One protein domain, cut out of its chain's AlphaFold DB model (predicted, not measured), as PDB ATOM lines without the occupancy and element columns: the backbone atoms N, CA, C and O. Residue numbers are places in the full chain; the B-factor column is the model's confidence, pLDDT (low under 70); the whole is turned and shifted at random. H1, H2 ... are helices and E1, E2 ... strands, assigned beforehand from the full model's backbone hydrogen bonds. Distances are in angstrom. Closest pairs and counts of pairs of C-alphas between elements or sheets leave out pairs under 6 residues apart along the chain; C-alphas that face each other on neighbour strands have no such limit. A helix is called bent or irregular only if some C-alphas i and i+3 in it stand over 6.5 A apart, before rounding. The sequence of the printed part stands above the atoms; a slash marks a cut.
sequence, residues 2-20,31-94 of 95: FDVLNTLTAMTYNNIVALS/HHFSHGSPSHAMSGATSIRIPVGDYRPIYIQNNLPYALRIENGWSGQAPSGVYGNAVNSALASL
ATOM      1  N   PHE A   2       7.562   6.649  39.459       62.59
ATOM      2  CA  PHE A   2       8.256   5.943  38.361       62.59
ATOM      3  C   PHE A   2       8.777   4.549  38.782       62.59
ATOM      4  O   PHE A   2       8.848   3.636  37.965       62.59
ATOM      5  N   ASP A   3       9.058   4.363  40.079       77.69
ATOM      6  CA  ASP A   3       9.549   3.092  40.627       77.69
ATOM      7  C   ASP A   3       8.575   1.926  40.487       77.69
ATOM      8  O   ASP A   3       9.007   0.830  40.171       77.69
ATOM      9  N   VAL A   4       7.265   2.122  40.664       78.69
ATOM     10  CA  VAL A   4       6.303   1.000  40.650       78.69
ATOM     11  C   VAL A   4       6.251   0.328  39.277       78.69
ATOM     12  O   VAL A   4       6.264  -0.897  39.190       78.69
ATOM     13  N   LEU A   5       6.256   1.118  38.198       79.88
ATOM     14  CA  LEU A   5       6.264   0.594  36.830       79.88
ATOM     15  C   LEU A   5       7.567  -0.164  36.532       79.88
ATOM     16  O   LEU A   5       7.531  -1.266  35.983       79.88
ATOM     17  N   ASN A   6       8.712   0.399  36.926       82.94
ATOM     18  CA  ASN A   6      10.017  -0.234  36.735       82.94
ATOM     19  C   ASN A   6      10.154  -1.516  37.567       82.94
ATOM     20  O   ASN A   6      10.619  -2.530  37.049       82.94
ATOM     21  N   THR A   7       9.689  -1.502  38.816       85.56
ATOM     22  CA  THR A   7       9.686  -2.660  39.716       85.56
ATOM     23  C   THR A   7       8.786  -3.771  39.182       85.56
ATOM     24  O   THR A   7       9.233  -4.912  39.090       85.56
ATOM     25  N   LEU A   8       7.565  -3.455  38.733       84.56
ATOM     26  CA  LEU A   8       6.674  -4.433  38.099       84.56
ATOM     27  C   LEU A   8       7.305  -5.037  36.842       84.56
ATOM     28  O   LEU A   8       7.237  -6.249  36.636       84.56
ATOM     29  N   THR A   9       7.936  -4.205  36.013       85.00
ATOM     30  CA  THR A   9       8.606  -4.658  34.788       85.00
ATOM     31  C   THR A   9       9.764  -5.599  35.119       85.00
ATOM     32  O   THR A   9       9.859  -6.677  34.537       85.00
ATOM     33  N   ALA A  10      10.601  -5.241  36.097       87.75
ATOM     34  CA  ALA A  10      11.729  -6.055  36.539       87.75
ATOM     35  C   ALA A  10      11.285  -7.395  37.151       87.75
ATOM     36  O   ALA A  10      11.831  -8.442  36.808       87.75
ATOM     37  N   MET A  11      10.258  -7.392  38.008       88.50
ATOM     38  CA  MET A  11       9.690  -8.618  38.585       88.50
ATOM     39  C   MET A  11       9.093  -9.521  37.506       88.50
ATOM     40  O   MET A  11       9.381 -10.716  37.462       88.50
ATOM     41  N   THR A  12       8.307  -8.942  36.596       88.19
ATOM     42  CA  THR A  12       7.704  -9.681  35.481       88.19
ATOM     43  C   THR A  12       8.781 -10.305  34.595       88.19
ATOM     44  O   THR A  12       8.676 -11.478  34.242       88.19
ATOM     45  N   TYR A  13       9.847  -9.562  34.286       88.75
ATOM     46  CA  TYR A  13      10.992 -10.067  33.529       88.75
ATOM     47  C   TYR A  13      11.662 -11.260  34.221       88.75
ATOM     48  O   TYR A  13      11.844 -12.307  33.599       88.75
ATOM     49  N   ASN A  14      11.965 -11.143  35.516       89.75
ATOM     50  CA  ASN A  14      12.584 -12.224  36.285       89.75
ATOM     51  C   ASN A  14      11.713 -13.487  36.296       89.75
ATOM     52  O   ASN A  14      12.214 -14.591  36.072       89.75
ATOM     53  N   ASN A  15      10.401 -13.328  36.479       89.44
ATOM     54  CA  ASN A  15       9.462 -14.445  36.461       89.44
ATOM     55  C   ASN A  15       9.381 -15.102  35.077       89.44
ATOM     56  O   ASN A  15       9.365 -16.327  34.981       89.44
ATOM     57  N   ILE A  16       9.389 -14.314  33.998       88.94
ATOM     58  CA  ILE A  16       9.426 -14.842  32.627       88.94
ATOM     59  C   ILE A  16      10.688 -15.661  32.408       88.94
ATOM     60  O   ILE A  16      10.606 -16.772  31.894       88.94
ATOM     61  N   VAL A  17      11.847 -15.156  32.827       88.88
ATOM     62  CA  VAL A  17      13.119 -15.871  32.701       88.88
ATOM     63  C   VAL A  17      13.085 -17.206  33.455       88.88
ATOM     64  O   VAL A  17      13.539 -18.216  32.908       88.88
ATOM     65  N   ALA A  18      12.512 -17.219  34.663       88.06
ATOM     66  CA  ALA A  18      12.397 -18.401  35.517       88.06
ATOM     67  C   ALA A  18      11.410 -19.454  34.980       88.06
ATOM     68  O   ALA A  18      11.681 -20.651  35.055       88.06
ATOM     69  N   LEU A  19      10.281 -19.022  34.418       86.94
ATOM     70  CA  LEU A  19       9.238 -19.898  33.870       86.94
ATOM     71  C   LEU A  19       9.522 -20.331  32.423       86.94
ATOM     72  O   LEU A  19       8.983 -21.329  31.944       86.94
ATOM     73  N   SER A  20      10.380 -19.595  31.717       86.38
ATOM     74  CA  SER A  20      10.767 -19.908  30.345       86.38
ATOM     75  C   SER A  20      11.502 -21.248  30.256       86.38
ATOM     76  O   SER A  20      12.476 -21.439  30.994       86.38
ATOM     77  N   HIS A  31      12.372 -12.375  24.446       85.88
ATOM     78  CA  HIS A  31      11.356 -11.491  25.017       85.88
ATOM     79  C   HIS A  31      11.727 -10.018  24.846       85.88
ATOM     80  O   HIS A  31      12.762  -9.568  25.331       85.88
ATOM     81  N   HIS A  32      10.850  -9.247  24.212       83.88
ATOM     82  CA  HIS A  32      10.973  -7.797  24.078       83.88
ATOM     83  C   HIS A  32       9.911  -7.090  24.917       83.88
ATOM     84  O   HIS A  32       8.734  -7.445  24.859       83.88
ATOM     85  N   PHE A  33      10.328  -6.065  25.662       84.31
ATOM     86  CA  PHE A  33       9.456  -5.257  26.513       84.31
ATOM     87  C   PHE A  33       9.269  -3.868  25.917       84.31
ATOM     88  O   PHE A  33      10.189  -3.285  25.344       84.31
ATOM     89  N   SER A  34       8.067  -3.319  26.030       82.88
ATOM     90  CA  SER A  34       7.753  -1.973  25.548       82.88
ATOM     91  C   SER A  34       6.711  -1.306  26.431       82.88
ATOM     92  O   SER A  34       5.829  -1.965  26.968       82.88
ATOM     93  N   HIS A  35       6.787   0.016  26.571       83.12
ATOM     94  CA  HIS A  35       5.863   0.785  27.403       83.12
ATOM     95  C   HIS A  35       4.906   1.607  26.539       83.12
ATOM     96  O   HIS A  35       5.338   2.383  25.683       83.12
ATOM     97  N   GLY A  36       3.607   1.479  26.804       77.44
ATOM     98  CA  GLY A  36       2.504   2.247  26.218       77.44
ATOM     99  C   GLY A  36       2.131   1.914  24.775       77.44
ATOM    100  O   GLY A  36       1.003   2.190  24.383       77.44
ATOM    101  N   SER A  37       3.008   1.269  24.012       77.38
ATOM    102  CA  SER A  37       2.692   0.697  22.702       77.38
ATOM    103  C   SER A  37       3.479  -0.598  22.492       77.38
ATOM    104  O   SER A  37       4.620  -0.675  22.959       77.38
ATOM    105  N   PRO A  38       2.923  -1.598  21.783       72.56
ATOM    106  CA  PRO A  38       3.696  -2.766  21.377       72.56
ATOM    107  C   PRO A  38       4.858  -2.335  20.474       72.56
ATOM    108  O   PRO A  38       4.738  -1.374  19.705       72.56
ATOM    109  N   SER A  39       5.995  -3.028  20.556       69.38
ATOM    110  CA  SER A  39       7.076  -2.809  19.597       69.38
ATOM    111  C   SER A  39       6.625  -3.295  18.220       69.38
ATOM    112  O   SER A  39       6.204  -4.438  18.038       69.38
ATOM    113  N   HIS A  40       6.716  -2.412  17.229       63.62
ATOM    114  CA  HIS A  40       6.472  -2.740  15.821       63.62
ATOM    115  C   HIS A  40       7.752  -3.228  15.131       63.62
ATOM    116  O   HIS A  40       7.789  -3.376  13.914       63.62
ATOM    117  N   ALA A  41       8.821  -3.456  15.903       59.56
ATOM    118  CA  ALA A  41      10.118  -3.852  15.375       59.56
ATOM    119  C   ALA A  41      10.065  -5.221  14.673       59.56
ATOM    120  O   ALA A  41      10.903  -5.487  13.818       59.56
ATOM    121  N   MET A  42       9.095  -6.085  15.010       55.56
ATOM    122  CA  MET A  42       8.978  -7.435  14.452       55.56
ATOM    123  C   MET A  42       7.506  -7.855  14.286       55.56
ATOM    124  O   MET A  42       6.753  -7.928  15.256       55.56
ATOM    125  N   SER A  43       7.104  -8.141  13.043       56.94
ATOM    126  CA  SER A  43       5.768  -8.632  12.671       56.94
ATOM    127  C   SER A  43       5.626 -10.138  12.952       56.94
ATOM    128  O   SER A  43       6.582 -10.886  12.752       56.94
ATOM    129  N   GLY A  44       4.449 -10.590  13.406       59.38
ATOM    130  CA  GLY A  44       4.138 -12.015  13.635       59.38
ATOM    131  C   GLY A  44       4.436 -12.571  15.038       59.38
ATOM    132  O   GLY A  44       4.456 -13.784  15.218       59.38
ATOM    133  N   ALA A  45       4.676 -11.708  16.029       63.66
ATOM    134  CA  ALA A  45       5.005 -12.102  17.401       63.66
ATOM    135  C   ALA A  45       3.770 -12.339  18.294       63.66
ATOM    136  O   ALA A  45       2.776 -11.620  18.189       63.66
ATOM    137  N   THR A  46       3.865 -13.275  19.246       69.44
ATOM    138  CA  THR A  46       2.929 -13.350  20.380       69.44
ATOM    139  C   THR A  46       3.144 -12.118  21.246       69.44
ATOM    140  O   THR A  46       4.249 -11.920  21.752       69.44
ATOM    141  N   SER A  47       2.108 -11.296  21.414       70.12
ATOM    142  CA  SER A  47       2.150 -10.093  22.245       70.12
ATOM    143  C   SER A  47       1.154 -10.178  23.395       70.12
ATOM    144  O   SER A  47      -0.026 -10.431  23.151       70.12
ATOM    145  N   ILE A  48       1.592  -9.887  24.618       74.75
ATOM    146  CA  ILE A  48       0.711  -9.695  25.771       74.75
ATOM    147  C   ILE A  48       0.741  -8.235  26.214       74.75
ATOM    148  O   ILE A  48       1.791  -7.588  26.202       74.75
ATOM    149  N   ARG A  49      -0.427  -7.722  26.605       82.06
ATOM    150  CA  ARG A  49      -0.595  -6.398  27.207       82.06
ATOM    151  C   ARG A  49      -0.869  -6.572  28.693       82.06
ATOM    152  O   ARG A  49      -1.866  -7.185  29.059       82.06
ATOM    153  N   ILE A  50      -0.034  -5.967  29.525       77.31
ATOM    154  CA  ILE A  50      -0.192  -5.922  30.976       77.31
ATOM    155  C   ILE A  50      -0.722  -4.532  31.344       77.31
ATOM    156  O   ILE A  50       0.002  -3.542  31.187       77.31
ATOM    157  N   PRO A  51      -1.986  -4.413  31.785       71.31
ATOM    158  CA  PRO A  51      -2.489  -3.167  32.349       71.31
ATOM    159  C   PRO A  51      -1.836  -2.905  33.714       71.31
ATOM    160  O   PRO A  51      -1.697  -3.822  34.518       71.31
ATOM    161  N   VAL A  52      -1.452  -1.655  33.981       69.69
ATOM    162  CA  VAL A  52      -0.802  -1.248  35.238       69.69
ATOM    163  C   VAL A  52      -1.546  -0.043  35.806       69.69
ATOM    164  O   VAL A  52      -1.082   1.083  35.673       69.69
ATOM    165  N   GLY A  53      -2.731  -0.258  36.384       73.44
ATOM    166  CA  GLY A  53      -3.583   0.832  36.883       73.44
ATOM    167  C   GLY A  53      -3.764   1.953  35.849       73.44
ATOM    168  O   GLY A  53      -4.013   1.673  34.675       73.44
ATOM    169  N   ASP A  54      -3.558   3.200  36.279       71.94
ATOM    170  CA  ASP A  54      -3.605   4.399  35.424       71.94
ATOM    171  C   ASP A  54      -2.312   4.655  34.620       71.94
ATOM    172  O   ASP A  54      -2.202   5.640  33.886       71.94
ATOM    173  N   TYR A  55      -1.303   3.787  34.741       71.69
ATOM    174  CA  TYR A  55      -0.035   3.932  34.028       71.69
ATOM    175  C   TYR A  55      -0.099   3.371  32.604       71.69
ATOM    176  O   TYR A  55      -0.962   2.572  32.224       71.69
ATOM    177  N   ARG A  56       0.892   3.767  31.794       78.69
ATOM    178  CA  ARG A  56       1.087   3.218  30.446       78.69
ATOM    179  C   ARG A  56       1.257   1.693  30.548       78.69
ATOM    180  O   ARG A  56       2.120   1.246  31.304       78.69
ATOM    181  N   PRO A  57       0.488   0.895  29.787       81.75
ATOM    182  CA  PRO A  57       0.573  -0.559  29.853       81.75
ATOM    183  C   PRO A  57       1.952  -1.057  29.414       81.75
ATOM    184  O   PRO A  57       2.592  -0.457  28.545       81.75
ATOM    185  N   ILE A  58       2.383  -2.180  29.981       83.31
ATOM    186  CA  ILE A  58       3.593  -2.882  29.553       83.31
ATOM    187  C   ILE A  58       3.188  -3.881  28.468       83.31
ATOM    188  O   ILE A  58       2.205  -4.607  28.609       83.31
ATOM    189  N   TYR A  59       3.937  -3.918  27.379       85.31
ATOM    190  CA  TYR A  59       3.795  -4.894  26.311       85.31
ATOM    191  C   TYR A  59       4.982  -5.839  26.330       85.31
ATOM    192  O   TYR A  59       6.125  -5.396  26.434       85.31
ATOM    193  N   ILE A  60       4.697  -7.130  26.196       83.94
ATOM    194  CA  ILE A  60       5.701  -8.187  26.101       83.94
ATOM    195  C   ILE A  60       5.492  -8.903  24.783       83.94
ATOM    196  O   ILE A  60       4.365  -9.282  24.472       83.94
ATOM    197  N   GLN A  61       6.557  -9.080  24.012       82.88
ATOM    198  CA  GLN A  61       6.511  -9.716  22.702       82.88
ATOM    199  C   GLN A  61       7.564 -10.807  22.566       82.88
ATOM    200  O   GLN A  61       8.681 -10.659  23.052       82.88
ATOM    201  N   ASN A  62       7.212 -11.882  21.862       81.94
ATOM    202  CA  ASN A  62       8.149 -12.922  21.449       81.94
ATOM    203  C   ASN A  62       7.807 -13.402  20.039       81.94
ATOM    204  O   ASN A  62       6.664 -13.751  19.743       81.94
ATOM    205  N   ASN A  63       8.807 -13.373  19.163       79.25
ATOM    206  CA  ASN A  63       8.663 -13.616  17.729       79.25
ATOM    207  C   ASN A  63       8.871 -15.079  17.323       79.25
ATOM    208  O   ASN A  63       8.863 -15.395  16.133       79.25
ATOM    209  N   LEU A  64       9.103 -15.975  18.279       82.25
ATOM    210  CA  LEU A  64       9.334 -17.369  17.949       82.25
ATOM    211  C   LEU A  64       8.025 -17.984  17.438       82.25
ATOM    212  O   LEU A  64       6.992 -17.850  18.094       82.25
ATOM    213  N   PRO A  65       8.047 -18.728  16.319       80.88
ATOM    214  CA  PRO A  65       6.839 -19.321  15.738       80.88
ATOM    215  C   PRO A  65       6.149 -20.314  16.687       80.88
ATOM    216  O   PRO A  65       4.965 -20.606  16.552       80.88
ATOM    217  N   TYR A  66       6.883 -20.830  17.676       82.81
ATOM    218  CA  TYR A  66       6.375 -21.720  18.715       82.81
ATOM    219  C   TYR A  66       6.043 -21.006  20.036       82.81
ATOM    220  O   TYR A  66       5.600 -21.669  20.973       82.81
ATOM    221  N   ALA A  67       6.217 -19.684  20.140       81.69
ATOM    222  CA  ALA A  67       5.940 -18.945  21.371       81.69
ATOM    223  C   ALA A  67       4.475 -19.072  21.793       81.69
ATOM    224  O   ALA A  67       4.187 -19.366  22.947       81.69
ATOM    225  N   LEU A  68       3.550 -18.952  20.837       82.06
ATOM    226  CA  LEU A  68       2.125 -19.160  21.091       82.06
ATOM    227  C   LEU A  68       1.833 -20.566  21.632       82.06
ATOM    228  O   LEU A  68       0.961 -20.728  22.475       82.06
ATOM    229  N   ARG A  69       2.565 -21.587  21.179       83.50
ATOM    230  CA  ARG A  69       2.385 -22.957  21.676       83.50
ATOM    231  C   ARG A  69       2.810 -23.049  23.137       83.50
ATOM    232  O   ARG A  69       2.056 -23.577  23.942       83.50
ATOM    233  N   ILE A  70       3.967 -22.486  23.491       84.94
ATOM    234  CA  ILE A  70       4.445 -22.442  24.883       84.94
ATOM    235  C   ILE A  70       3.430 -21.742  25.793       84.94
ATOM    236  O   ILE A  70       3.125 -22.263  26.861       84.94
ATOM    237  N   GLU A  71       2.843 -20.630  25.343       82.38
ATOM    238  CA  GLU A  71       1.786 -19.939  26.095       82.38
ATOM    239  C   GLU A  71       0.497 -20.763  26.244       82.38
ATOM    240  O   GLU A  71      -0.237 -20.569  27.204       82.38
ATOM    241  N   ASN A  72       0.247 -21.724  25.351       82.69
ATOM    242  CA  ASN A  72      -0.871 -22.672  25.432       82.69
ATOM    243  C   ASN A  72      -0.494 -23.995  26.133       82.69
ATOM    244  O   ASN A  72      -1.123 -25.025  25.897       82.69
ATOM    245  N   GLY A  73       0.547 -23.994  26.972       81.56
ATOM    246  CA  GLY A  73       0.865 -25.126  27.848       81.56
ATOM    247  C   GLY A  73       1.718 -26.226  27.224       81.56
ATOM    248  O   GLY A  73       1.829 -27.318  27.771       81.56
ATOM    249  N   TRP A  74       2.370 -25.956  26.092       82.94
ATOM    250  CA  TRP A  74       3.268 -26.923  25.444       82.94
ATOM    251  C   TRP A  74       4.631 -27.082  26.146       82.94
ATOM    252  O   TRP A  74       5.453 -27.890  25.723       82.94
ATOM    253  N   SER A  75       4.886 -26.302  27.201       80.31
ATOM    254  CA  SER A  75       6.084 -26.395  28.039       80.31
ATOM    255  C   SER A  75       5.764 -27.122  29.344       80.31
ATOM    256  O   SER A  75       4.908 -26.671  30.100       80.31
ATOM    257  N   GLY A  76       6.509 -28.185  29.671       77.69
ATOM    258  CA  GLY A  76       6.391 -28.858  30.973       77.69
ATOM    259  C   GLY A  76       6.772 -27.966  32.164       77.69
ATOM    260  O   GLY A  76       6.291 -28.178  33.271       77.69
ATOM    261  N   GLN A  77       7.591 -26.936  31.929       79.31
ATOM    262  CA  GLN A  77       7.993 -25.951  32.940       79.31
ATOM    263  C   GLN A  77       6.945 -24.839  33.133       79.31
ATOM    264  O   GLN A  77       6.915 -24.192  34.176       79.31
ATOM    265  N   ALA A  78       6.074 -24.626  32.142       80.50
ATOM    266  CA  ALA A  78       5.021 -23.612  32.174       80.50
ATOM    267  C   ALA A  78       3.726 -24.152  31.534       80.50
ATOM    268  O   ALA A  78       3.336 -23.708  30.451       80.50
ATOM    269  N   PRO A  79       3.045 -25.109  32.194       80.56
ATOM    270  CA  PRO A  79       1.866 -25.782  31.643       80.56
ATOM    271  C   PRO A  79       0.653 -24.854  31.472       80.56
ATOM    272  O   PRO A  79      -0.227 -25.147  30.673       80.56
ATOM    273  N   SER A  80       0.627 -23.714  32.168       83.44
ATOM    274  CA  SER A  80      -0.410 -22.677  32.027       83.44
ATOM    275  C   SER A  80       0.082 -21.426  31.282       83.44
ATOM    276  O   SER A  80      -0.544 -20.373  31.375       83.44
ATOM    277  N   GLY A  81       1.221 -21.520  30.583       84.00
ATOM    278  CA  GLY A  81       1.868 -20.403  29.885       84.00
ATOM    279  C   GLY A  81       2.873 -19.625  30.744       84.00
ATOM    280  O   GLY A  81       2.877 -19.715  31.974       84.00
ATOM    281  N   VAL A  82       3.775 -18.879  30.099       87.31
ATOM    282  CA  VAL A  82       4.859 -18.155  30.785       87.31
ATOM    283  C   VAL A  82       4.405 -16.753  31.170       87.31
ATOM    284  O   VAL A  82       4.593 -16.346  32.315       87.31
ATOM    285  N   TYR A  83       3.770 -16.017  30.256       85.38
ATOM    286  CA  TYR A  83       3.431 -14.615  30.500       85.38
ATOM    287  C   TYR A  83       2.319 -14.449  31.528       85.38
ATOM    288  O   TYR A  83       2.451 -13.627  32.431       85.38
ATOM    289  N   GLY A  84       1.246 -15.240  31.429       83.19
ATOM    290  CA  GLY A  84       0.132 -15.167  32.380       83.19
ATOM    291  C   GLY A  84       0.591 -15.430  33.817       83.19
ATOM    292  O   GLY A  84       0.325 -14.637  34.719       83.19
ATOM    293  N   ASN A  85       1.368 -16.497  34.010       86.94
ATOM    294  CA  ASN A  85       1.933 -16.853  35.310       86.94
ATOM    295  C   ASN A  85       2.908 -15.788  35.827       86.94
ATOM    296  O   ASN A  85       2.817 -15.386  36.984       86.94
ATOM    297  N   ALA A  86       3.791 -15.274  34.970       86.81
ATOM    298  CA  ALA A  86       4.759 -14.262  35.370       86.81
ATOM    299  C   ALA A  86       4.115 -12.950  35.835       86.81
ATOM    300  O   ALA A  86       4.580 -12.356  36.811       86.81
ATOM    301  N   VAL A  87       3.049 -12.520  35.155       83.62
ATOM    302  CA  VAL A  87       2.274 -11.325  35.514       83.62
ATOM    303  C   VAL A  87       1.560 -11.527  36.839       83.62
ATOM    304  O   VAL A  87       1.663 -10.672  37.714       83.62
ATOM    305  N   ASN A  88       0.890 -12.666  37.020       85.38
ATOM    306  CA  ASN A  88       0.209 -12.981  38.275       85.38
ATOM    307  C   ASN A  88       1.185 -12.985  39.458       85.38
ATOM    308  O   ASN A  88       0.904 -12.375  40.487       85.38
ATOM    309  N   SER A  89       2.362 -13.597  39.295       86.62
ATOM    310  CA  SER A  89       3.408 -13.590  40.322       86.62
ATOM    311  C   SER A  89       3.960 -12.189  40.603       86.62
ATOM    312  O   SER A  89       4.227 -11.858  41.757       86.62
ATOM    313  N   ALA A  90       4.118 -11.346  39.578       84.88
ATOM    314  CA  ALA A  90       4.616  -9.983  39.752       84.88
ATOM    315  C   ALA A  90       3.589  -9.082  40.458       84.88
ATOM    316  O   ALA A  90       3.950  -8.356  41.379       84.88
ATOM    317  N   LEU A  91       2.308  -9.175  40.085       81.38
ATOM    318  CA  LEU A  91       1.220  -8.451  40.748       81.38
ATOM    319  C   LEU A  91       1.059  -8.881  42.209       81.38
ATOM    320  O   LEU A  91       0.911  -8.027  43.076       81.38
ATOM    321  N   ALA A  92       1.158 -10.183  42.494       83.44
ATOM    322  CA  ALA A  92       1.119 -10.705  43.858       83.44
ATOM    323  C   ALA A  92       2.294 -10.228  44.732       83.44
ATOM    324  O   ALA A  92       2.168 -10.208  45.948       83.44
ATOM    325  N   SER A  93       3.422  -9.843  44.125       81.06
ATOM    326  CA  SER A  93       4.599  -9.331  44.845       81.06
ATOM    327  C   SER A  93       4.548  -7.818  45.102       81.06
ATOM    328  O   SER A  93       5.422  -7.286  45.784       81.06
ATOM    329  N   LEU A  94       3.573  -7.118  44.512       73.19
ATOM    330  CA  LEU A  94       3.370  -5.668  44.633       73.19
ATOM    331  C   LEU A  94       2.181  -5.290  45.530       73.19
ATOM    332  O   LEU A  94       2.009  -4.101  45.803       73.19
TER     333      LEU A  94
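This is residues 2 to 20 and 31 to 94 of the 95 residues of an uncharacterized protein of Moraxella bovoculi (UniProt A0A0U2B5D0). A small three-stranded sheet has two helices, H1 and H3, over one face, making two layers, with short H2 at one end. The 83 printed residues include, in order, H1, E1, E2, E3, H2 and H3; the antiparallel sheet runs E1 - E3 - E2. The class is mixed, helices and strands; the whole is compact, radius of gyration of the C-alphas 12.4 A, spanning 35 by 28 by 16 A.

H1, residues 2 to 19, starts at C-alpha (8.256, 5.943, 38.361) and is 26.2 A long. E1 is residues 31 to 35, E2 46 to 52, E3 55 to 62 at 22.6 A. H2, 67 to 74, is irregular, C-alphas 71 and 74 being 7.2 A apart. H3, 83 to 92, ends at C-alpha (1.119, -10.705, 43.858).

N 32 and O 61 of E1 and E3 are 2.8 A apart; N 48 and O 60 of hairpin E2 and E3, 2.8 A. H1 is over E3, height 9.5 A; H3 is over E2, 10.4 A. H1 touches H3, closest C-alphas Asn 15 and Ala 86, 4.8 A, at a steep tilt of 49 degrees, opposite ways. H2 is on the sheet, closest C-alphas Leu 68 and Thr 46, 5.9 A. Every O i to N i+4 pair is within hydrogen-bond range in H1 and H3, 3 of 4 in H2.

Residues 21 to 30 are cut out, a 10.0 A gap between C-alphas 20 and 31. Of the links printed whole, none is long. Residues 2, 39 to 46 and 52 have pLDDT under 70.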